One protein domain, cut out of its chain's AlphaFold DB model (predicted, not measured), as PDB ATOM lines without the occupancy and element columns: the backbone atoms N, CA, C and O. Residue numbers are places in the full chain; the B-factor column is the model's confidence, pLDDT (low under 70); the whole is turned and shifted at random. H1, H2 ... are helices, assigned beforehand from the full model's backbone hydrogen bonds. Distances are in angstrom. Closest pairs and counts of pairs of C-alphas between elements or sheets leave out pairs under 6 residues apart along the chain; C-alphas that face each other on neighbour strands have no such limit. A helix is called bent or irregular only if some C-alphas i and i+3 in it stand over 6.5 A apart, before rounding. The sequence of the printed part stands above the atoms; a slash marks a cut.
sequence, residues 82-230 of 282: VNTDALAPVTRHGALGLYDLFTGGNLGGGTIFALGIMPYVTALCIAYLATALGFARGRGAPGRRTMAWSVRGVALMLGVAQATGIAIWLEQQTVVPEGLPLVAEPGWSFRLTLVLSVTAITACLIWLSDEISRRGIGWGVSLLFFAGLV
ATOM      1  N   VAL A  82     -17.890  32.008  22.808       88.94
ATOM      2  CA  VAL A  82     -17.923  33.267  23.579       88.94
ATOM      3  C   VAL A  82     -18.315  34.441  22.683       88.94
ATOM      4  O   VAL A  82     -17.720  34.648  21.627       88.94
ATOM      5  N   ASN A  83     -19.284  35.244  23.127       87.69
ATOM      6  CA  ASN A  83     -19.625  36.516  22.497       87.69
ATOM      7  C   ASN A  83     -18.731  37.636  23.057       87.69
ATOM      8  O   ASN A  83     -18.925  38.105  24.180       87.69
ATOM      9  N   THR A  84     -17.739  38.054  22.272       86.62
ATOM     10  CA  THR A  84     -16.737  39.052  22.673       86.62
ATOM     11  C   THR A  84     -17.309  40.463  22.782       86.62
ATOM     12  O   THR A  84     -16.891  41.219  23.657       86.62
ATOM     13  N   ASP A  85     -18.292  40.802  21.947       84.50
ATOM     14  CA  ASP A  85     -18.912  42.132  21.933       84.50
ATOM     15  C   ASP A  85     -19.716  42.364  23.217       84.50
ATOM     16  O   ASP A  85     -19.637  43.424  23.838       84.50
ATOM     17  N   ALA A  86     -20.407  41.318  23.676       84.81
ATOM     18  CA  ALA A  86     -21.129  41.325  24.941       84.81
ATOM     19  C   ALA A  86     -20.187  41.240  26.165       84.81
ATOM     20  O   ALA A  86     -20.493  41.789  27.224       84.81
ATOM     21  N   LEU A  87     -19.022  40.591  26.042       86.19
ATOM     22  CA  LEU A  87     -18.065  40.422  27.144       86.19
ATOM     23  C   LEU A  87     -17.249  41.690  27.439       86.19
ATOM     24  O   LEU A  87     -17.048  42.036  28.606       86.19
ATOM     25  N   ALA A  88     -16.816  42.402  26.397       84.31
ATOM     26  CA  ALA A  88     -15.963  43.583  26.507       84.31
ATOM     27  C   ALA A  88     -16.466  44.676  27.479       84.31
ATOM     28  O   ALA A  88     -15.643  45.219  28.218       84.31
ATOM     29  N   PRO A  89     -17.761  45.052  27.536       84.44
ATOM     30  CA  PRO A  89     -18.230  46.040  28.510       84.44
ATOM     31  C   PRO A  89     -18.228  45.508  29.951       84.44
ATOM     32  O   PRO A  89     -17.956  46.267  30.880       84.44
ATOM     33  N   VAL A  90     -18.477  44.210  30.158       83.56
ATOM     34  CA  VAL A  90     -18.537  43.594  31.496       83.56
ATOM     35  C   VAL A  90     -17.154  43.556  32.143       83.56
ATOM     36  O   VAL A  90     -17.014  43.794  33.345       83.56
ATOM     37  N   THR A  91     -16.110  43.304  31.351       84.69
ATOM     38  CA  THR A  91     -14.737  43.216  31.856       84.69
ATOM     39  C   THR A  91     -14.090  44.571  32.095       84.69
ATOM     40  O   THR A  91     -13.021  44.604  32.679       84.69
ATOM     41  N   ARG A  92     -14.705  45.703  31.728       82.19
ATOM     42  CA  ARG A  92     -14.125  47.044  31.962       82.19
ATOM     43  C   ARG A  92     -14.232  47.527  33.410       82.19
ATOM     44  O   ARG A  92     -13.642  48.553  33.751       82.19
ATOM     45  N   HIS A  93     -14.966  46.822  34.272       79.50
ATOM     46  CA  HIS A  93     -15.313  47.302  35.609       79.50
ATOM     47  C   HIS A  93     -14.759  46.428  36.745       79.50
ATOM     48  O   HIS A  93     -14.613  45.210  36.632       79.50
ATOM     49  N   GLY A  94     -14.481  47.072  37.883       85.75
ATOM     50  CA  GLY A  94     -14.125  46.410  39.138       85.75
ATOM     51  C   GLY A  94     -12.897  45.498  39.047       85.75
ATOM     52  O   GLY A  94     -11.914  45.799  38.370       85.75
ATOM     53  N   ALA A  95     -12.954  44.371  39.760       86.06
ATOM     54  CA  ALA A  95     -11.863  43.400  39.808       86.06
ATOM     55  C   ALA A  95     -11.589  42.731  38.448       86.06
ATOM     56  O   ALA A  95     -10.441  42.393  38.166       86.06
ATOM     57  N   LEU A  96     -12.613  42.578  37.598       85.31
ATOM     58  CA  LEU A  96     -12.460  42.012  36.254       85.31
ATOM     59  C   LEU A  96     -11.671  42.949  35.339       85.31
ATOM     60  O   LEU A  96     -10.813  42.469  34.609       85.31
ATOM     61  N   GLY A  97     -11.869  44.265  35.454       86.12
ATOM     62  CA  GLY A  97     -11.053  45.255  34.738       86.12
ATOM     63  C   GLY A  97      -9.592  45.213  35.138       86.12
ATOM     64  O   GLY A  97      -8.715  45.209  34.279       86.12
ATOM     65  N   LEU A  98      -9.309  45.094  36.436       85.19
ATOM     66  CA  LEU A  98      -7.931  44.928  36.890       85.19
ATOM     67  C   LEU A  98      -7.313  43.622  36.365       85.19
ATOM     68  O   LEU A  98      -6.152  43.610  35.961       85.19
ATOM     69  N   TYR A  99      -8.086  42.535  36.350       86.25
ATOM     70  CA  TYR A  99      -7.641  41.262  35.791       86.25
ATOM     71  C   TYR A  99      -7.360  41.371  34.286       86.25
ATOM     72  O   TYR A  99      -6.299  40.956  33.821       86.25
ATOM     73  N   ASP A 100      -8.267  41.990  33.532       88.44
ATOM     74  CA  ASP A 100      -8.149  42.165  32.087       88.44
ATOM     75  C   ASP A 100      -6.912  42.999  31.721       88.44
ATOM     76  O   ASP A 100      -6.138  42.610  30.845       88.44
ATOM     77  N   LEU A 101      -6.625  44.056  32.490       84.25
ATOM     78  CA  LEU A 101      -5.395  44.841  32.354       84.25
ATOM     79  C   LEU A 101      -4.132  43.982  32.507       84.25
ATOM     80  O   LEU A 101      -3.207  44.121  31.710       84.25
ATOM     81  N   PHE A 102      -4.091  43.069  33.483       82.69
ATOM     82  CA  PHE A 102      -2.942  42.175  33.672       82.69
ATOM     83  C   PHE A 102      -2.800  41.111  32.586       82.69
ATOM     84  O   PHE A 102      -1.697  40.610  32.359       82.69
ATOM     85  N   THR A 103      -3.893  40.768  31.910       84.19
ATOM     86  CA  THR A 103      -3.883  39.818  30.790       84.19
ATOM     87  C   THR A 103      -3.676  40.495  29.437       84.19
ATOM     88  O   THR A 103      -3.533  39.792  28.439       84.19
ATOM     89  N   GLY A 104      -3.615  41.830  29.390       83.38
ATOM     90  CA  GLY A 104      -3.437  42.600  28.158       83.38
ATOM     91  C   GLY A 104      -4.721  42.789  27.343       83.38
ATOM     92  O   GLY A 104      -4.635  42.945  26.131       83.38
ATOM     93  N   GLY A 105      -5.898  42.753  27.979       86.75
ATOM     94  CA  GLY A 105      -7.202  42.851  27.302       86.75
ATOM     95  C   GLY A 105      -7.748  41.512  26.789       86.75
ATOM     96  O   GLY A 105      -8.753  41.467  26.081       86.75
ATOM     97  N   ASN A 106      -7.065  40.408  27.104       89.31
ATOM     98  CA  ASN A 106      -7.378  39.084  26.573       89.31
ATOM     99  C   ASN A 106      -8.621  38.448  27.196       89.31
ATOM    100  O   ASN A 106      -9.238  37.600  26.542       89.31
ATOM    101  N   LEU A 107      -8.978  38.829  28.428       89.19
ATOM    102  CA  LEU A 107     -10.214  38.387  29.066       89.19
ATOM    103  C   LEU A 107     -11.410  39.103  28.430       89.19
ATOM    104  O   LEU A 107     -12.368  38.439  28.050       89.19
ATOM    105  N   GLY A 108     -11.337  40.426  28.255       87.31
ATOM    106  CA  GLY A 108     -12.381  41.216  27.597       87.31
ATOM    107  C   GLY A 108     -12.586  40.842  26.133       87.31
ATOM    108  O   GLY A 108     -13.718  40.792  25.664       87.31
ATOM    109  N   GLY A 109     -11.503  40.491  25.437       88.00
ATOM    110  CA  GLY A 109     -11.554  39.942  24.082       88.00
ATOM    111  C   GLY A 109     -11.999  38.477  23.998       88.00
ATOM    112  O   GLY A 109     -12.011  37.929  22.901       88.00
ATOM    113  N   GLY A 110     -12.312  37.810  25.119       89.56
ATOM    114  CA  GLY A 110     -12.773  36.416  25.133       89.56
ATOM    115  C   GLY A 110     -11.814  35.438  24.451       89.56
ATOM    116  O   GLY A 110     -12.249  34.489  23.802       89.56
ATOM    117  N   THR A 111     -10.508  35.690  24.537       91.88
ATOM    118  CA  THR A 111      -9.489  34.991  23.740       91.88
ATOM    119  C   THR A 111      -9.023  33.698  24.402       91.88
ATOM    120  O   THR A 111      -9.138  33.520  25.616       91.88
ATOM    121  N   ILE A 112      -8.398  32.798  23.637       91.12
ATOM    122  CA  ILE A 112      -7.737  31.608  24.213       91.12
ATOM    123  C   ILE A 112      -6.573  31.978  25.162       91.12
ATOM    124  O   ILE A 112      -6.094  31.133  25.918       91.12
ATOM    125  N   PHE A 113      -6.144  33.247  25.152       91.19
ATOM    126  CA  PHE A 113      -5.155  33.843  26.049       91.19
ATOM    127  C   PHE A 113      -5.776  34.512  27.287       91.19
ATOM    128  O   PHE A 113      -5.056  35.189  28.017       91.19
ATOM    129  N   ALA A 114      -7.066  34.306  27.578       90.81
ATOM    130  CA  ALA A 114      -7.769  34.959  28.688       90.81
ATOM    131  C   ALA A 114      -7.065  34.863  30.058       90.81
ATOM    132  O   ALA A 114      -7.202  35.773  30.865       90.81
ATOM    133  N   LEU A 115      -6.292  33.799  30.329       90.69
ATOM    134  CA  LEU A 115      -5.455  33.686  31.537       90.69
ATOM    135  C   LEU A 115      -3.994  34.132  31.330       90.69
ATOM    136  O   LEU A 115      -3.297  34.436  32.296       90.69
ATOM    137  N   GLY A 116      -3.492  34.129  30.094       90.12
ATOM    138  CA  GLY A 116      -2.086  34.385  29.770       90.12
ATOM    139  C   GLY A 116      -1.102  33.574  30.629       90.12
ATOM    140  O   GLY A 116      -1.284  32.387  30.886       90.12
ATOM    141  N   ILE A 117      -0.044  34.235  31.105       91.50
ATOM    142  CA  ILE A 117       0.957  33.662  32.029       91.50
ATOM    143  C   ILE A 117       0.576  33.851  33.517       91.50
ATOM    144  O   ILE A 117       1.333  33.483  34.416       91.50
ATOM    145  N   MET A 118      -0.595  34.428  33.803       91.25
ATOM    146  CA  MET A 118      -1.025  34.850  35.144       91.25
ATOM    147  C   MET A 118      -1.102  33.690  36.167       91.25
ATOM    148  O   MET A 118      -0.621  33.872  37.293       91.25
ATOM    149  N   PRO A 119      -1.566  32.469  35.814       94.31
ATOM    150  CA  PRO A 119      -1.523  31.314  36.721       94.31
ATOM    151  C   PRO A 119      -0.102  30.973  37.188       94.31
ATOM    152  O   PRO A 119       0.110  30.590  38.340       94.31
ATOM    153  N   TYR A 120       0.894  31.169  36.319       94.19
ATOM    154  CA  TYR A 120       2.298  30.915  36.639       94.19
ATOM    155  C   TYR A 120       2.901  31.990  37.536       94.19
ATOM    156  O   TYR A 120       3.560  31.669  38.526       94.19
ATOM    157  N   VAL A 121       2.613  33.263  37.250       92.81
ATOM    158  CA  VAL A 121       2.995  34.384  38.125       92.81
ATOM    159  C   VAL A 121       2.391  34.199  39.521       92.81
ATOM    160  O   VAL A 121       3.084  34.358  40.524       92.81
ATOM    161  N   THR A 122       1.129  33.770  39.596       93.81
ATOM    162  CA  THR A 122       0.441  33.500  40.865       93.81
ATOM    163  C   THR A 122       1.103  32.353  41.629       93.81
ATOM    164  O   THR A 122       1.393  32.489  42.818       93.81
ATOM    165  N   ALA A 123       1.417  31.245  40.954       94.69
ATOM    166  CA  ALA A 123       2.116  30.116  41.564       94.69
ATOM    167  C   ALA A 123       3.506  30.502  42.104       94.69
ATOM    168  O   ALA A 123       3.904  30.033  43.171       94.69
ATOM    169  N   LEU A 124       4.232  31.384  41.408       92.38
ATOM    170  CA  LEU A 124       5.507  31.923  41.887       92.38
ATOM    171  C   LEU A 124       5.330  32.765  43.147       92.38
ATOM    172  O   LEU A 124       6.065  32.565  44.111       92.38
ATOM    173  N   CYS A 125       4.339  33.658  43.179       91.94
ATOM    174  CA  CYS A 125       4.019  34.435  44.376       91.94
ATOM    175  C   CYS A 125       3.700  33.525  45.570       91.94
ATOM    176  O   CYS A 125       4.236  33.739  46.657       91.94
ATOM    177  N   ILE A 126       2.903  32.469  45.363       92.31
ATOM    178  CA  ILE A 126       2.602  31.464  46.395       92.31
ATOM    179  C   ILE A 126       3.886  30.783  46.881       92.31
ATOM    180  O   ILE A 126       4.108  30.672  48.084       92.31
ATOM    181  N   ALA A 127       4.761  30.358  45.969       90.50
ATOM    182  CA  ALA A 127       6.013  29.699  46.324       90.50
ATOM    183  C   ALA A 127       6.988  30.621  47.076       90.50
ATOM    184  O   ALA A 127       7.629  30.196  48.045       90.50
ATOM    185  N   TYR A 128       7.093  31.890  46.668       90.06
ATOM    186  CA  TYR A 128       7.914  32.882  47.359       90.06
ATOM    187  C   TYR A 128       7.369  33.194  48.749       90.06
ATOM    188  O   TYR A 128       8.143  33.221  49.705       90.06
ATOM    189  N   LEU A 129       6.049  33.333  48.886       91.06
ATOM    190  CA  LEU A 129       5.400  33.517  50.179       91.06
ATOM    191  C   LEU A 129       5.608  32.298  51.089       91.06
ATOM    192  O   LEU A 129       6.022  32.450  52.235       91.06
ATOM    193  N   ALA A 130       5.417  31.083  50.571       89.12
ATOM    194  CA  ALA A 130       5.661  29.847  51.313       89.12
ATOM    195  C   ALA A 130       7.123  29.730  51.779       89.12
ATOM    196  O   ALA A 130       7.393  29.259  52.882       89.12
ATOM    197  N   THR A 131       8.074  30.191  50.964       87.06
ATOM    198  CA  THR A 131       9.495  30.232  51.338       87.06
ATOM    199  C   THR A 131       9.756  31.273  52.429       87.06
ATOM    200  O   THR A 131      10.452  30.973  53.398       87.06
ATOM    201  N   ALA A 132       9.181  32.473  52.305       87.12
ATOM    202  CA  ALA A 132       9.330  33.551  53.283       87.12
ATOM    203  C   ALA A 132       8.762  33.176  54.662       87.12
ATOM    204  O   ALA A 132       9.345  33.522  55.685       87.12
ATOM    205  N   LEU A 133       7.671  32.408  54.685       88.94
ATOM    206  CA  LEU A 133       7.036  31.892  55.902       88.94
ATOM    207  C   LEU A 133       7.694  30.610  56.445       88.94
ATOM    208  O   LEU A 133       7.259  30.071  57.457       88.94
ATOM    209  N   GLY A 134       8.738  30.097  55.786       83.88
ATOM    210  CA  GLY A 134       9.470  28.904  56.221       83.88
ATOM    211  C   GLY A 134       8.798  27.563  55.896       83.88
ATOM    212  O   GLY A 134       9.353  26.520  56.244       83.88
ATOM    213  N   PHE A 135       7.664  27.564  55.188       81.81
ATOM    214  CA  PHE A 135       6.965  26.351  54.741       81.81
ATOM    215  C   PHE A 135       7.693  25.618  53.608       81.81
ATOM    216  O   PHE A 135       7.540  24.409  53.458       81.81
ATOM    217  N   ALA A 136       8.517  26.323  52.827       75.62
ATOM    218  CA  ALA A 136       9.320  25.729  51.763       75.62
ATOM    219  C   ALA A 136      10.819  25.994  51.969       75.62
ATOM    220  O   ALA A 136      11.266  27.135  52.079       75.62
ATOM    221  N   ARG A 137      11.636  24.930  51.993       62.50
ATOM    222  CA  ARG A 137      13.099  25.028  52.138       62.50
ATOM    223  C   ARG A 137      13.785  25.020  50.774       62.50
ATOM    224  O   ARG A 137      14.212  23.985  50.278       62.50
ATOM    225  N   GLY A 138      13.946  26.198  50.183       58.16
ATOM    226  CA  GLY A 138      14.669  26.384  48.921       58.16
ATOM    227  C   GLY A 138      16.191  26.541  49.058       58.16
ATOM    228  O   GLY A 138      16.759  27.377  48.362       58.16
ATOM    229  N   ARG A 139      16.881  25.823  49.959       51.75
ATOM    230  CA  ARG A 139      18.347  25.976  50.105       51.75
ATOM    231  C   ARG A 139      19.101  24.934  49.268       51.75
ATOM    232  O   ARG A 139      19.009  23.741  49.525       51.75
ATOM    233  N   GLY A 140      19.861  25.404  48.272       63.84
ATOM    234  CA  GLY A 140      20.758  24.595  47.431       63.84
ATOM    235  C   GLY A 140      20.283  24.370  45.986       63.84
ATOM    236  O   GLY A 140      19.126  24.606  45.641       63.84
ATOM    237  N   ALA A 141      21.191  23.903  45.120       63.19
ATOM    238  CA  ALA A 141      20.896  23.546  43.726       63.19
ATOM    239  C   ALA A 141      19.772  22.492  43.557       63.19
ATOM    240  O   ALA A 141      18.892  22.728  42.724       63.19
ATOM    241  N   PRO A 142      19.715  21.393  44.344       66.12
ATOM    242  CA  PRO A 142      18.618  20.427  44.232       66.12
ATOM    243  C   PRO A 142      17.261  21.009  44.666       66.12
ATOM    244  O   PRO A 142      16.261  20.781  43.989       66.12
ATOM    245  N   GLY A 143      17.222  21.847  45.709       72.12
ATOM    246  CA  GLY A 143      15.988  22.500  46.173       72.12
ATOM    247  C   GLY A 143      15.391  23.478  45.154       72.12
ATOM    248  O   GLY A 143      14.173  23.542  44.996       72.12
ATOM    249  N   ARG A 144      16.238  24.186  44.391       73.00
ATOM    250  CA  ARG A 144      15.784  25.065  43.296       73.00
ATOM    251  C   ARG A 144      15.091  24.294  42.175       73.00
ATOM    252  O   ARG A 144      14.087  24.765  41.645       73.00
ATOM    253  N   ARG A 145      15.595  23.105  41.831       77.38
ATOM    254  CA  ARG A 145      14.990  22.262  40.791       77.38
ATOM    255  C   ARG A 145      13.627  21.732  41.233       77.38
ATOM    256  O   ARG A 145      12.687  21.803  40.449       77.38
ATOM    257  N   THR A 146      13.508  21.257  42.472       81.00
ATOM    258  CA  THR A 146      12.229  20.786  43.027       81.00
ATOM    259  C   THR A 146      11.197  21.907  43.079       81.00
ATOM    260  O   THR A 146      10.079  21.716  42.611       81.00
ATOM    261  N   MET A 147      11.590  23.098  43.545       83.69
ATOM    262  CA  MET A 147      10.706  24.264  43.576       83.69
ATOM    263  C   MET A 147      10.153  24.597  42.186       83.69
ATOM    264  O   MET A 147       8.953  24.800  42.039       83.69
ATOM    265  N   ALA A 148      10.999  24.597  41.151       85.69
ATOM    266  CA  ALA A 148      10.555  24.886  39.789       85.69
ATOM    267  C   ALA A 148       9.475  23.902  39.301       85.69
ATOM    268  O   ALA A 148       8.484  24.321  38.707       85.69
ATOM    269  N   TRP A 149       9.624  22.603  39.585       87.62
ATOM    270  CA  TRP A 149       8.603  21.606  39.246       87.62
ATOM    271  C   TRP A 149       7.306  21.797  40.034       87.62
ATOM    272  O   TRP A 149       6.231  21.727  39.443       87.62
ATOM    273  N   SER A 150       7.397  22.093  41.333       90.75
ATOM    274  CA  SER A 150       6.224  22.375  42.165       90.75
ATOM    275  C   SER A 150       5.458  23.600  41.668       90.75
ATOM    276  O   SER A 150       4.243  23.529  41.518       90.75
ATOM    277  N   VAL A 151       6.153  24.693  41.340       93.38
ATOM    278  CA  VAL A 151       5.526  25.913  40.805       93.38
ATOM    279  C   VAL A 151       4.800  25.620  39.493       93.38
ATOM    280  O   VAL A 151       3.666  26.057  39.329       93.38
ATOM    281  N   ARG A 152       5.404  24.856  38.572       94.00
ATOM    282  CA  ARG A 152       4.748  24.464  37.309       94.00
ATOM    283  C   ARG A 152       3.477  23.654  37.554       94.00
ATOM    284  O   ARG A 152       2.457  23.931  36.934       94.00
ATOM    285  N   GLY A 153       3.539  22.685  38.469       94.75
ATOM    286  CA  GLY A 153       2.382  21.873  38.843       94.75
ATOM    287  C   GLY A 153       1.253  22.726  39.421       94.75
ATOM    288  O   GLY A 153       0.128  22.663  38.937       94.75
ATOM    289  N   VAL A 154       1.571  23.589  40.391       95.50
ATOM    290  CA  VAL A 154       0.602  24.511  41.003       95.50
ATOM    291  C   VAL A 154       0.011  25.460  39.962       95.50
ATOM    292  O   VAL A 154      -1.198  25.646  39.932       95.50
ATOM    293  N   ALA A 155       0.830  26.019  39.073       96.19
ATOM    294  CA  ALA A 155       0.368  26.914  38.018       96.19
ATOM    295  C   ALA A 155      -0.613  26.243  37.059       96.19
ATOM    296  O   ALA A 155      -1.614  26.851  36.694       96.19
ATOM    297  N   LEU A 156      -0.354  24.991  36.675       96.75
ATOM    298  CA  LEU A 156      -1.256  24.243  35.808       96.75
ATOM    299  C   LEU A 156      -2.583  23.938  36.516       96.75
ATOM    300  O   LEU A 156      -3.642  24.127  35.927       96.75
ATOM    301  N   MET A 157      -2.536  23.533  37.791       96.81
ATOM    302  CA  MET A 157      -3.749  23.311  38.587       96.81
ATOM    303  C   MET A 157      -4.566  24.597  38.755       96.81
ATOM    304  O   MET A 157      -5.785  24.573  38.597       96.81
ATOM    305  N   LEU A 158      -3.900  25.725  39.021       96.31
ATOM    306  CA  LEU A 158      -4.541  27.038  39.074       96.31
ATOM    307  C   LEU A 158      -5.134  27.427  37.720       96.31
ATOM    308  O   LEU A 158      -6.250  27.925  37.692       96.31
ATOM    309  N   GLY A 159      -4.434  27.163  36.615       96.06
ATOM    310  CA  GLY A 159      -4.928  27.429  35.265       96.06
ATOM    311  C   GLY A 159      -6.226  26.679  34.969       96.06
ATOM    312  O   GLY A 159      -7.201  27.294  34.548       96.06
ATOM    313  N   VAL A 160      -6.284  25.382  35.289       97.38
ATOM    314  CA  VAL A 160      -7.509  24.577  35.144       97.38
ATOM    315  C   VAL A 160      -8.634  25.121  36.023       97.38
ATOM    316  O   VAL A 160      -9.757  25.301  35.548       97.38
ATOM    317  N   ALA A 161      -8.350  25.410  37.296       96.81
ATOM    318  CA  ALA A 161      -9.350  25.917  38.233       96.81
ATOM    319  C   ALA A 161      -9.895  27.292  37.809       96.81
ATOM    320  O   ALA A 161     -11.107  27.498  37.803       96.81
ATOM    321  N   GLN A 162      -9.018  28.215  37.404       94.88
ATOM    322  CA  GLN A 162      -9.389  29.550  36.935       94.88
ATOM    323  C   GLN A 162     -10.149  29.488  35.609       94.88
ATOM    324  O   GLN A 162     -11.185  30.132  35.490       94.88
ATOM    325  N   ALA A 163      -9.711  28.669  34.647       95.06
ATOM    326  CA  ALA A 163     -10.429  28.486  33.385       95.06
ATOM    327  C   ALA A 163     -11.823  27.885  33.613       95.06
ATOM    328  O   ALA A 163     -12.789  28.304  32.983       95.06
ATOM    329  N   THR A 164     -11.950  26.945  34.556       95.44
ATOM    330  CA  THR A 164     -13.248  26.362  34.931       95.44
ATOM    331  C   THR A 164     -14.150  27.414  35.572       95.44
ATOM    332  O   THR A 164     -15.325  27.510  35.226       95.44
ATOM    333  N   GLY A 165     -13.595  28.239  36.465       93.25
ATOM    334  CA  GLY A 165     -14.304  29.369  37.061       93.25
ATOM    335  C   GLY A 165     -14.793  30.367  36.012       93.25
ATOM    336  O   GLY A 165     -15.955  30.757  36.053       93.25
ATOM    337  N   ILE A 166     -13.950  30.714  35.034       91.38
ATOM    338  CA  ILE A 166     -14.317  31.591  33.913       91.38
ATOM    339  C   ILE A 166     -15.417  30.954  33.061       91.38
ATOM    340  O   ILE A 166     -16.389  31.632  32.750       91.38
ATOM    341  N   ALA A 167     -15.318  29.665  32.722       92.69
ATOM    342  CA  ALA A 167     -16.341  28.980  31.932       92.69
ATOM    343  C   ALA A 167     -17.713  29.001  32.621       92.69
ATOM    344  O   ALA A 167     -18.709  29.358  32.000       92.69
ATOM    345  N   ILE A 168     -17.757  28.661  33.913       91.56
ATOM    346  CA  ILE A 168     -18.998  28.685  34.701       91.56
ATOM    347  C   ILE A 168     -19.531  30.115  34.815       91.56
ATOM    348  O   ILE A 168     -20.727  30.335  34.655       91.56
ATOM    349  N   TRP A 169     -18.652  31.086  35.073       89.56
ATOM    350  CA  TRP A 169     -19.040  32.487  35.181       89.56
ATOM    351  C   TRP A 169     -19.643  33.005  33.872       89.56
ATOM    352  O   TRP A 169     -20.725  33.581  33.914       89.56
ATOM    353  N   LEU A 170     -19.010  32.741  32.722       88.69
ATOM    354  CA  LEU A 170     -19.506  33.142  31.401       88.69
ATOM    355  C   LEU A 170     -20.892  32.561  31.107       88.69
ATOM    356  O   LEU A 170     -21.765  33.282  30.638       88.69
ATOM    357  N   GLU A 171     -21.127  31.286  31.427       87.25
ATOM    358  CA  GLU A 171     -22.442  30.660  31.237       87.25
ATOM    359  C   GLU A 171     -23.533  31.249  32.139       87.25
ATOM    360  O   GLU A 171     -24.703  31.274  31.764       87.25
ATOM    361  N   GLN A 172     -23.174  31.708  33.341       84.75
ATOM    362  CA  GLN A 172     -24.127  32.290  34.290       84.75
ATOM    363  C   GLN A 172     -24.542  33.721  33.921       84.75
ATOM    364  O   GLN A 172     -25.590  34.188  34.374       84.75
ATOM    365  N   GLN A 173     -23.759  34.419  33.093       78.38
ATOM    366  CA  GLN A 173     -24.084  35.765  32.623       78.38
ATOM    367  C   GLN A 173     -25.116  35.712  31.486       78.38
ATOM    368  O   GLN A 173     -24.794  35.718  30.298       78.38
ATOM    369  N   THR A 174     -26.388  35.674  31.879       64.75
ATOM    370  CA  THR A 174     -27.550  35.641  30.972       64.75
ATOM    371  C   THR A 174     -28.170  37.019  30.720       64.75
ATOM    372  O   THR A 174     -28.984  37.163  29.814       64.75
ATOM    373  N   VAL A 175     -27.783  38.039  31.496       56.34
ATOM    374  CA  VAL A 175     -28.340  39.401  31.431       56.34
ATOM    375  C   VAL A 175     -27.203  40.400  31.247       56.34
ATOM    376  O   VAL A 175     -26.727  41.030  32.189       56.34
ATOM    377  N   VAL A 176     -26.724  40.501  30.013       63.62
ATOM    378  CA  VAL A 176     -25.721  41.487  29.587       63.62
ATOM    379  C   VAL A 176     -26.463  42.722  29.046       63.62
ATOM    380  O   VAL A 176     -27.594  42.554  28.584       63.62
ATOM    381  N   PRO A 177     -25.898  43.950  29.077       57.66
ATOM    382  CA  PRO A 177     -26.614  45.181  28.703       57.66
ATOM    383  C   PRO A 177     -27.287  45.199  27.318       57.66
ATOM    384  O   PRO A 177     -28.175  46.018  27.104       57.66
ATOM    385  N   GLU A 178     -26.925  44.288  26.410       59.94
ATOM    386  CA  GLU A 178     -27.532  44.146  25.076       59.94
ATOM    387  C   GLU A 178     -28.460  42.923  24.916       59.94
ATOM    388  O   GLU A 178     -28.914  42.624  23.816       59.94
ATOM    389  N   GLY A 179     -28.756  42.184  25.995       60.81
ATOM    390  CA  GLY A 179     -29.654  41.017  25.966       60.81
ATOM    391  C   GLY A 179     -29.098  39.782  25.241       60.81
ATOM    392  O   GLY A 179     -29.792  38.772  25.132       60.81
ATOM    393  N   LEU A 180     -27.852  39.838  24.763       65.38
ATOM    394  CA  LEU A 180     -27.149  38.709  24.164       65.38
ATOM    395  C   LEU A 180     -26.535  37.825  25.262       65.38
ATOM    396  O   LEU A 180     -25.875  38.350  26.164       65.38
ATOM    397  N   PRO A 181     -26.699  36.492  25.199       75.69
ATOM    398  CA  PRO A 181     -25.984  35.596  26.098       75.69
ATOM    399  C   PRO A 181     -24.473  35.666  25.814       75.69
ATOM    400  O   PRO A 181     -24.057  35.681  24.652       75.69
ATOM    401  N   LEU A 182     -23.639  35.679  26.866       82.56
ATOM    402  CA  LEU A 182     -22.172  35.638  26.705       82.56
ATOM    403  C   LEU A 182     -21.689  34.328  26.073       82.56
ATOM    404  O   LEU A 182     -20.598  34.289  25.506       82.56
ATOM    405  N   VAL A 183     -22.492  33.269  26.182       84.06
ATOM    406  CA  VAL A 183     -22.202  31.945  25.639       84.06
ATOM    407  C   VAL A 183     -23.328  31.529  24.702       84.06
ATOM    408  O   VAL A 183     -24.482  31.463  25.121       84.06
ATOM    409  N   ALA A 184     -22.993  31.238  23.444       78.88
ATOM    410  CA  ALA A 184     -23.976  30.862  22.426       78.88
ATOM    411  C   ALA A 184     -24.653  29.515  22.740       78.88
ATOM    412  O   ALA A 184     -25.872  29.390  22.652       78.88
ATOM    413  N   GLU A 185     -23.857  28.524  23.146       83.19
ATOM    414  CA  GLU A 185     -24.314  27.175  23.487       83.19
ATOM    415  C   GLU A 185     -23.711  26.751  24.836       83.19
ATOM    416  O   GLU A 185     -22.631  26.154  24.877       83.19
ATOM    417  N   PRO A 186     -24.356  27.101  25.965       83.75
ATOM    418  CA  PRO A 186     -23.873  26.711  27.283       83.75
ATOM    419  C   PRO A 186     -23.973  25.192  27.474       83.75
ATOM    420  O   PRO A 186     -24.912  24.546  27.006       83.75
ATOM    421  N   GLY A 187     -23.014  24.604  28.191       88.00
ATOM    422  CA  GLY A 187     -22.984  23.165  28.427       88.00
ATOM    423  C   GLY A 187     -21.583  22.596  28.633       88.00
ATOM    424  O   GLY A 187     -20.560  23.271  28.535       88.00
ATOM    425  N   TRP A 188     -21.524  21.289  28.897       90.12
ATOM    426  CA  TRP A 188     -20.256  20.592  29.135       90.12
ATOM    427  C   TRP A 188     -19.291  20.656  27.948       90.12
ATOM    428  O   TRP A 188     -18.082  20.701  28.169       90.12
ATOM    429  N   SER A 189     -19.803  20.705  26.715       90.75
ATOM    430  CA  SER A 189     -18.995  20.900  25.507       90.75
ATOM    431  C   SER A 189     -18.237  22.227  25.552       90.75
ATOM    432  O   SER A 189     -17.013  22.229  25.435       90.75
ATOM    433  N   PHE A 190     -18.935  23.337  25.802       91.75
ATOM    434  CA  PHE A 190     -18.333  24.662  25.936       91.75
ATOM    435  C   PHE A 190     -17.309  24.707  27.074       91.75
ATOM    436  O   PHE A 190     -16.163  25.101  26.853       91.75
ATOM    437  N   ARG A 191     -17.683  24.235  28.274       93.56
ATOM    438  CA  ARG A 191     -16.782  24.230  29.440       93.56
ATOM    439  C   ARG A 191     -15.490  23.483  29.153       93.56
ATOM    440  O   ARG A 191     -14.415  24.004  29.430       93.56
ATOM    441  N   LEU A 192     -15.582  22.274  28.599       94.31
ATOM    442  CA  LEU A 192     -14.406  21.467  28.289       94.31
ATOM    443  C   LEU A 192     -13.559  22.123  27.199       94.31
ATOM    444  O   LEU A 192     -12.345  22.209  27.366       94.31
ATOM    445  N   THR A 193     -14.171  22.642  26.134       93.62
ATOM    446  CA  THR A 193     -13.439  23.334  25.067       93.62
ATOM    447  C   THR A 193     -12.706  24.565  25.597       93.62
ATOM    448  O   THR A 193     -11.517  24.718  25.314       93.62
ATOM    449  N   LEU A 194     -13.353  25.410  26.408       94.50
ATOM    450  CA  LEU A 194     -12.714  26.587  27.005       94.50
ATOM    451  C   LEU A 194     -11.587  26.175  27.952       94.50
ATOM    452  O   LEU A 194     -10.454  26.630  27.790       94.50
ATOM    453  N   VAL A 195     -11.872  25.287  28.910       95.94
ATOM    454  CA  VAL A 195     -10.892  24.853  29.916       95.94
ATOM    455  C   VAL A 195      -9.675  24.234  29.249       95.94
ATOM    456  O   VAL A 195      -8.553  24.617  29.576       95.94
ATOM    457  N   LEU A 196      -9.867  23.326  28.291       95.38
ATOM    458  CA  LEU A 196      -8.764  22.675  27.593       95.38
ATOM    459  C   LEU A 196      -7.974  23.666  26.738       95.38
ATOM    460  O   LEU A 196      -6.749  23.667  26.820       95.38
ATOM    461  N   SER A 197      -8.640  24.538  25.975       93.94
ATOM    462  CA  SER A 197      -7.960  25.497  25.092       93.94
ATOM    463  C   SER A 197      -7.116  26.494  25.886       93.94
ATOM    464  O   SER A 197      -5.920  26.645  25.635       93.94
ATOM    465  N   VAL A 198      -7.715  27.126  26.897       94.12
ATOM    466  CA  VAL A 198      -7.045  28.138  27.722       94.12
ATOM    467  C   VAL A 198      -5.937  27.507  28.570       94.12
ATOM    468  O   VAL A 198      -4.840  28.062  28.678       94.12
ATOM    469  N   THR A 199      -6.168  26.314  29.130       95.38
ATOM    470  CA  THR A 199      -5.135  25.597  29.898       95.38
ATOM    471  C   THR A 199      -3.984  25.149  29.000       95.38
ATOM    472  O   THR A 199      -2.827  25.280  29.396       95.38
ATOM    473  N   ALA A 200      -4.259  24.658  27.787       94.62
ATOM    474  CA  ALA A 200      -3.225  24.233  26.845       94.62
ATOM    475  C   ALA A 200      -2.318  25.400  26.432       94.62
ATOM    476  O   ALA A 200      -1.093  25.269  26.460       94.62
ATOM    477  N   ILE A 201      -2.903  26.563  26.133       92.69
ATOM    478  CA  ILE A 201      -2.146  27.787  25.848       92.69
ATOM    479  C   ILE A 201      -1.337  28.225  27.068       92.69
ATOM    480  O   ILE A 201      -0.139  28.471  26.948       92.69
ATOM    481  N   THR A 202      -1.938  28.236  28.259       93.12
ATOM    482  CA  THR A 202      -1.229  28.564  29.507       93.12
ATOM    483  C   THR A 202      -0.033  27.630  29.733       93.12
ATOM    484  O   THR A 202       1.064  28.089  30.054       93.12
ATOM    485  N   ALA A 203      -0.197  26.322  29.520       94.56
ATOM    486  CA  ALA A 203       0.880  25.340  29.640       94.56
ATOM    487  C   ALA A 203       1.997  25.577  28.609       94.56
ATOM    488  O   ALA A 203       3.180  25.494  28.948       94.56
ATOM    489  N   CYS A 204       1.631  25.930  27.373       92.81
ATOM    490  CA  CYS A 204       2.580  26.318  26.334       92.81
ATOM    491  C   CYS A 204       3.374  27.570  26.739       92.81
ATOM    492  O   CYS A 204       4.596  27.596  26.600       92.81
ATOM    493  N   LEU A 205       2.713  28.574  27.322       91.88
ATOM    494  CA  LEU A 205       3.359  29.790  27.818       91.88
ATOM    495  C   LEU A 205       4.296  29.518  28.997       91.88
ATOM    496  O   LEU A 205       5.389  30.081  29.046       91.88
ATOM    497  N   ILE A 206       3.917  28.630  29.921       93.00
ATOM    498  CA  ILE A 206       4.801  28.184  31.009       93.00
ATOM    499  C   ILE A 206       6.061  27.553  30.418       93.00
ATOM    500  O   ILE A 206       7.174  27.966  30.754       93.00
ATOM    501  N   TRP A 207       5.899  26.607  29.491       91.25
ATOM    502  CA  TRP A 207       7.024  25.964  28.817       91.25
ATOM    503  C   TRP A 207       7.913  26.978  28.083       91.25
ATOM    504  O   TRP A 207       9.137  26.937  28.221       91.25
ATOM    505  N   LEU A 208       7.309  27.923  27.359       89.75
ATOM    506  CA  LEU A 208       8.026  28.970  26.640       89.75
ATOM    507  C   LEU A 208       8.815  29.859  27.612       89.75
ATOM    508  O   LEU A 208       9.972  30.179  27.351       89.75
ATOM    509  N   SER A 209       8.233  30.205  28.762       90.12
ATOM    510  CA  SER A 209       8.897  31.006  29.797       90.12
ATOM    511  C   SER A 209      10.149  30.319  30.354       90.12
ATOM    512  O   SER A 209      11.186  30.959  30.565       90.12
ATOM    513  N   ASP A 210      10.082  29.000  30.542       89.25
ATOM    514  CA  ASP A 210      11.209  28.193  30.993       89.25
ATOM    515  C   ASP A 210      12.286  28.101  29.915       89.25
ATOM    516  O   ASP A 210      13.475  28.181  30.220       89.25
ATOM    517  N   GLU A 211      11.885  27.954  28.655       88.25
ATOM    518  CA  GLU A 211      12.808  27.872  27.529       88.25
ATOM    519  C   GLU A 211      13.565  29.184  27.307       88.25
ATOM    520  O   GLU A 211      14.786  29.164  27.131       88.25
ATOM    521  N   ILE A 212      12.879  30.327  27.413       84.75
ATOM    522  CA  ILE A 212      13.511  31.654  27.422       84.75
ATOM    523  C   ILE A 212      14.558  31.725  28.545       84.75
ATOM    524  O   ILE A 212      15.711  32.091  28.309       84.75
ATOM    525  N   SER A 213      14.175  31.315  29.758       86.56
ATOM    526  CA  SER A 213      15.056  31.365  30.930       86.56
ATOM    527  C   SER A 213      16.275  30.443  30.775       86.56
ATOM    528  O   SER A 213      17.391  30.823  31.127       86.56
ATOM    529  N   ARG A 214      16.100  29.244  30.194       84.69
ATOM    530  CA  ARG A 214      17.191  28.285  29.927       84.69
ATOM    531  C   ARG A 214      18.221  28.812  28.936       84.69
ATOM    532  O   ARG A 214      19.401  28.506  29.080       84.69
ATOM    533  N   ARG A 215      17.799  29.611  27.956       80.12
ATOM    534  CA  ARG A 215      18.689  30.207  26.946       80.12
ATOM    535  C   ARG A 215      19.493  31.402  27.472       80.12
ATOM    536  O   ARG A 215      20.221  32.021  26.703       80.12
ATOM    537  N   GLY A 216      19.377  31.729  28.763       65.19
ATOM    538  CA  GLY A 216      20.094  32.841  29.396       65.19
ATOM    539  C   GLY A 216      19.495  34.216  29.087       65.19
ATOM    540  O   GLY A 216      20.132  35.238  29.323       65.19
ATOM    541  N   ILE A 217      18.267  34.252  28.564       63.50
ATOM    542  CA  ILE A 217      17.574  35.457  28.093       63.50
ATOM    543  C   ILE A 217      16.761  36.041  29.261       63.50
ATOM    544  O   ILE A 217      15.535  36.017  29.278       63.50
ATOM    545  N   GLY A 218      17.455  36.512  30.303       72.81
ATOM    546  CA  GLY A 218      16.817  37.068  31.504       72.81
ATOM    547  C   GLY A 218      15.835  36.108  32.200       72.81
ATOM    548  O   GLY A 218      15.990  34.889  32.157       72.81
ATOM    549  N   TRP A 219      14.823  36.672  32.872       82.12
ATOM    550  CA  TRP A 219      13.723  35.914  33.482       82.12
ATOM    551  C   TRP A 219      12.560  35.805  32.493       82.12
ATOM    552  O   TRP A 219      11.827  36.772  32.279       82.12
ATOM    553  N   GLY A 220      12.366  34.621  31.906       85.75
ATOM    554  CA  GLY A 220      11.366  34.411  30.855       85.75
ATOM    555  C   GLY A 220       9.930  34.680  31.299       85.75
ATOM    556  O   GLY A 220       9.125  35.163  30.510       85.75
ATOM    557  N   VAL A 221       9.622  34.466  32.579       88.69
ATOM    558  CA  VAL A 221       8.313  34.807  33.163       88.69
ATOM    559  C   VAL A 221       8.046  36.301  33.094       88.69
ATOM    560  O   VAL A 221       6.987  36.719  32.639       88.69
ATOM    561  N   SER A 222       9.022  37.105  33.516       87.38
ATOM    562  CA  SER A 222       8.927  38.561  33.483       87.38
ATOM    563  C   SER A 222       8.818  39.070  32.050       87.38
ATOM    564  O   SER A 222       8.030  39.974  31.795       87.38
ATOM    565  N   LEU A 223       9.553  38.459  31.110       86.00
ATOM    566  CA  LEU A 223       9.479  38.813  29.694       86.00
ATOM    567  C   LEU A 223       8.091  38.532  29.108       86.00
ATOM    568  O   LEU A 223       7.538  39.405  28.449       86.00
ATOM    569  N   LEU A 224       7.512  37.353  29.361       87.69
ATOM    570  CA  LEU A 224       6.171  37.016  28.867       87.69
ATOM    571  C   LEU A 224       5.074  37.849  29.533       87.69
ATOM    572  O   LEU A 224       4.142  38.268  28.856       87.69
ATOM    573  N   PHE A 225       5.185  38.111  30.838       88.25
ATOM    574  CA  PHE A 225       4.248  38.984  31.545       88.25
ATOM    575  C   PHE A 225       4.279  40.402  30.966       88.25
ATOM    576  O   PHE A 225       3.240  40.969  30.639       88.25
ATOM    577  N   PHE A 226       5.480  40.947  30.759       86.06
ATOM    578  CA  PHE A 226       5.660  42.244  30.120       86.06
ATOM    579  C   PHE A 226       5.144  42.253  28.675       86.06
ATOM    580  O   PHE A 226       4.450  43.189  28.287       86.06
ATOM    581  N   ALA A 227       5.432  41.211  27.892       84.50
ATOM    582  CA  ALA A 227       4.944  41.083  26.522       84.50
ATOM    583  C   ALA A 227       3.409  41.100  26.457       84.50
ATOM    584  O   ALA A 227       2.860  41.790  25.604       84.50
ATOM    585  N   GLY A 228       2.727  40.415  27.383       83.94
ATOM    586  CA  GLY A 228       1.266  40.440  27.487       83.94
ATOM    587  C   GLY A 228       0.709  41.833  27.789       83.94
ATOM    588  O   GLY A 228      -0.191  42.294  27.094       83.94
ATOM    589  N   LEU A 229       1.294  42.550  28.756       85.31
ATOM    590  CA  LEU A 229       0.900  43.933  29.066       85.31
ATOM    591  C   LEU A 229       1.095  44.872  27.868       85.31
ATOM    592  O   LEU A 229       0.222  45.679  27.551       85.31
ATOM    593  N   VAL A 230       2.239  44.760  27.188       84.44
ATOM    594  CA  VAL A 230       2.565  45.596  26.026       84.44
ATOM    595  C   VAL A 230       1.673  45.271  24.831       84.44
ATOM    596  O   VAL A 230       1.292  46.189  24.109       84.44
TER     597      VAL A 230
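Overview. This is residues 82 to 230 of the 282 residues of an uncharacterized protein of Acidobacteria bacterium (UniProt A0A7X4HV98). Look first for a long helical hairpin, H4 and H5, lying side by side and running opposite ways along the longest axis. The shorter helices lie to one side of this hairpin: H3 packs aslant on residues 147 to 159 of H4, H6 folds back from the end of H5, and H2 meets H6 only at their ends, with H1 beyond H2 and both H1 and H2 apart from the hairpin. The printed part has 149 residues with six named helices, H1 to H6 in chain order, and no named strand, and its class is all helix. It is compact, with a radius of gyration of the C-alphas of 17.0 A, yet elongated, spanning 57 by 30 by 26 A.

Along the chain. Find C-alpha 84 at (-16.737, 39.052, 22.673), where H1 begins; it runs to residue 90, over 10.1 A, and is irregular, but only just: C-alphas 86 and 89 are 6.6 A apart. H2 is residues 94 to 103, 14.8 A long. H3 is residues 118 to 132, 20.9 A long. At C-alpha 141, (20.896, 23.546, 43.726), begins H4, the longest helix, which runs 46.8 A to residue 172. H5 is residues 188 to 214, 38.2 A long. H6, residues 220 to 230, is 15.0 A long and ends at C-alpha 230, (2.565, 45.596, 26.026).

Arrangement. Start at the hairpin: H4 and H5 touch at a shallow tilt of 28 degrees, opposite ways, and their closest C-alphas, of Ala 163 and Val 195, are 5.0 A apart. H3 touches H4 at a steep tilt of 47 degrees, with the closest C-alphas, of Tyr 120 and Ala 155, at 4.7 A. H6 touches residues 205 to 213 of H5 at a steep tilt of 60 degrees; look at the closest C-alphas, of Ser 209 and Gly 220, 4.3 A apart. H3 and H6 only just touch, with 3 pairs of C-alphas within 8 A, the closest being those of Val 121 and Val 221 at 7.3 A. H2 and H6 touch only at their ends, where the closest C-alphas, of Thr 103 and Gly 228, are 6.1 A apart. H1 is close to H2 but not clearly touching, with the closest C-alphas, of Val 90 and Leu 96, at 7.9 A. H4 and H6 are apart. In H2, H3, H4, H5 and H6 every O i to N i+4 pair is within hydrogen-bond range; in H1 1 of 3 is, beside 2 of 4 O i to N i+3 pairs.

Size, cuts and confidence. The C-alphas farthest apart, of Gly 140 and Gly 179, are 57.2 A from each other. The printed part has no cut. The links H2 to H3 and H4 to H5 are long, with 14 and 15 residues. Residues 140 to 145, of which 141 to 145 belong to H4, stand free. The mean pLDDT of the printed part is 85.7, and it is under 70 at residues 137 to 142, 174 to 180 and 216 to 217.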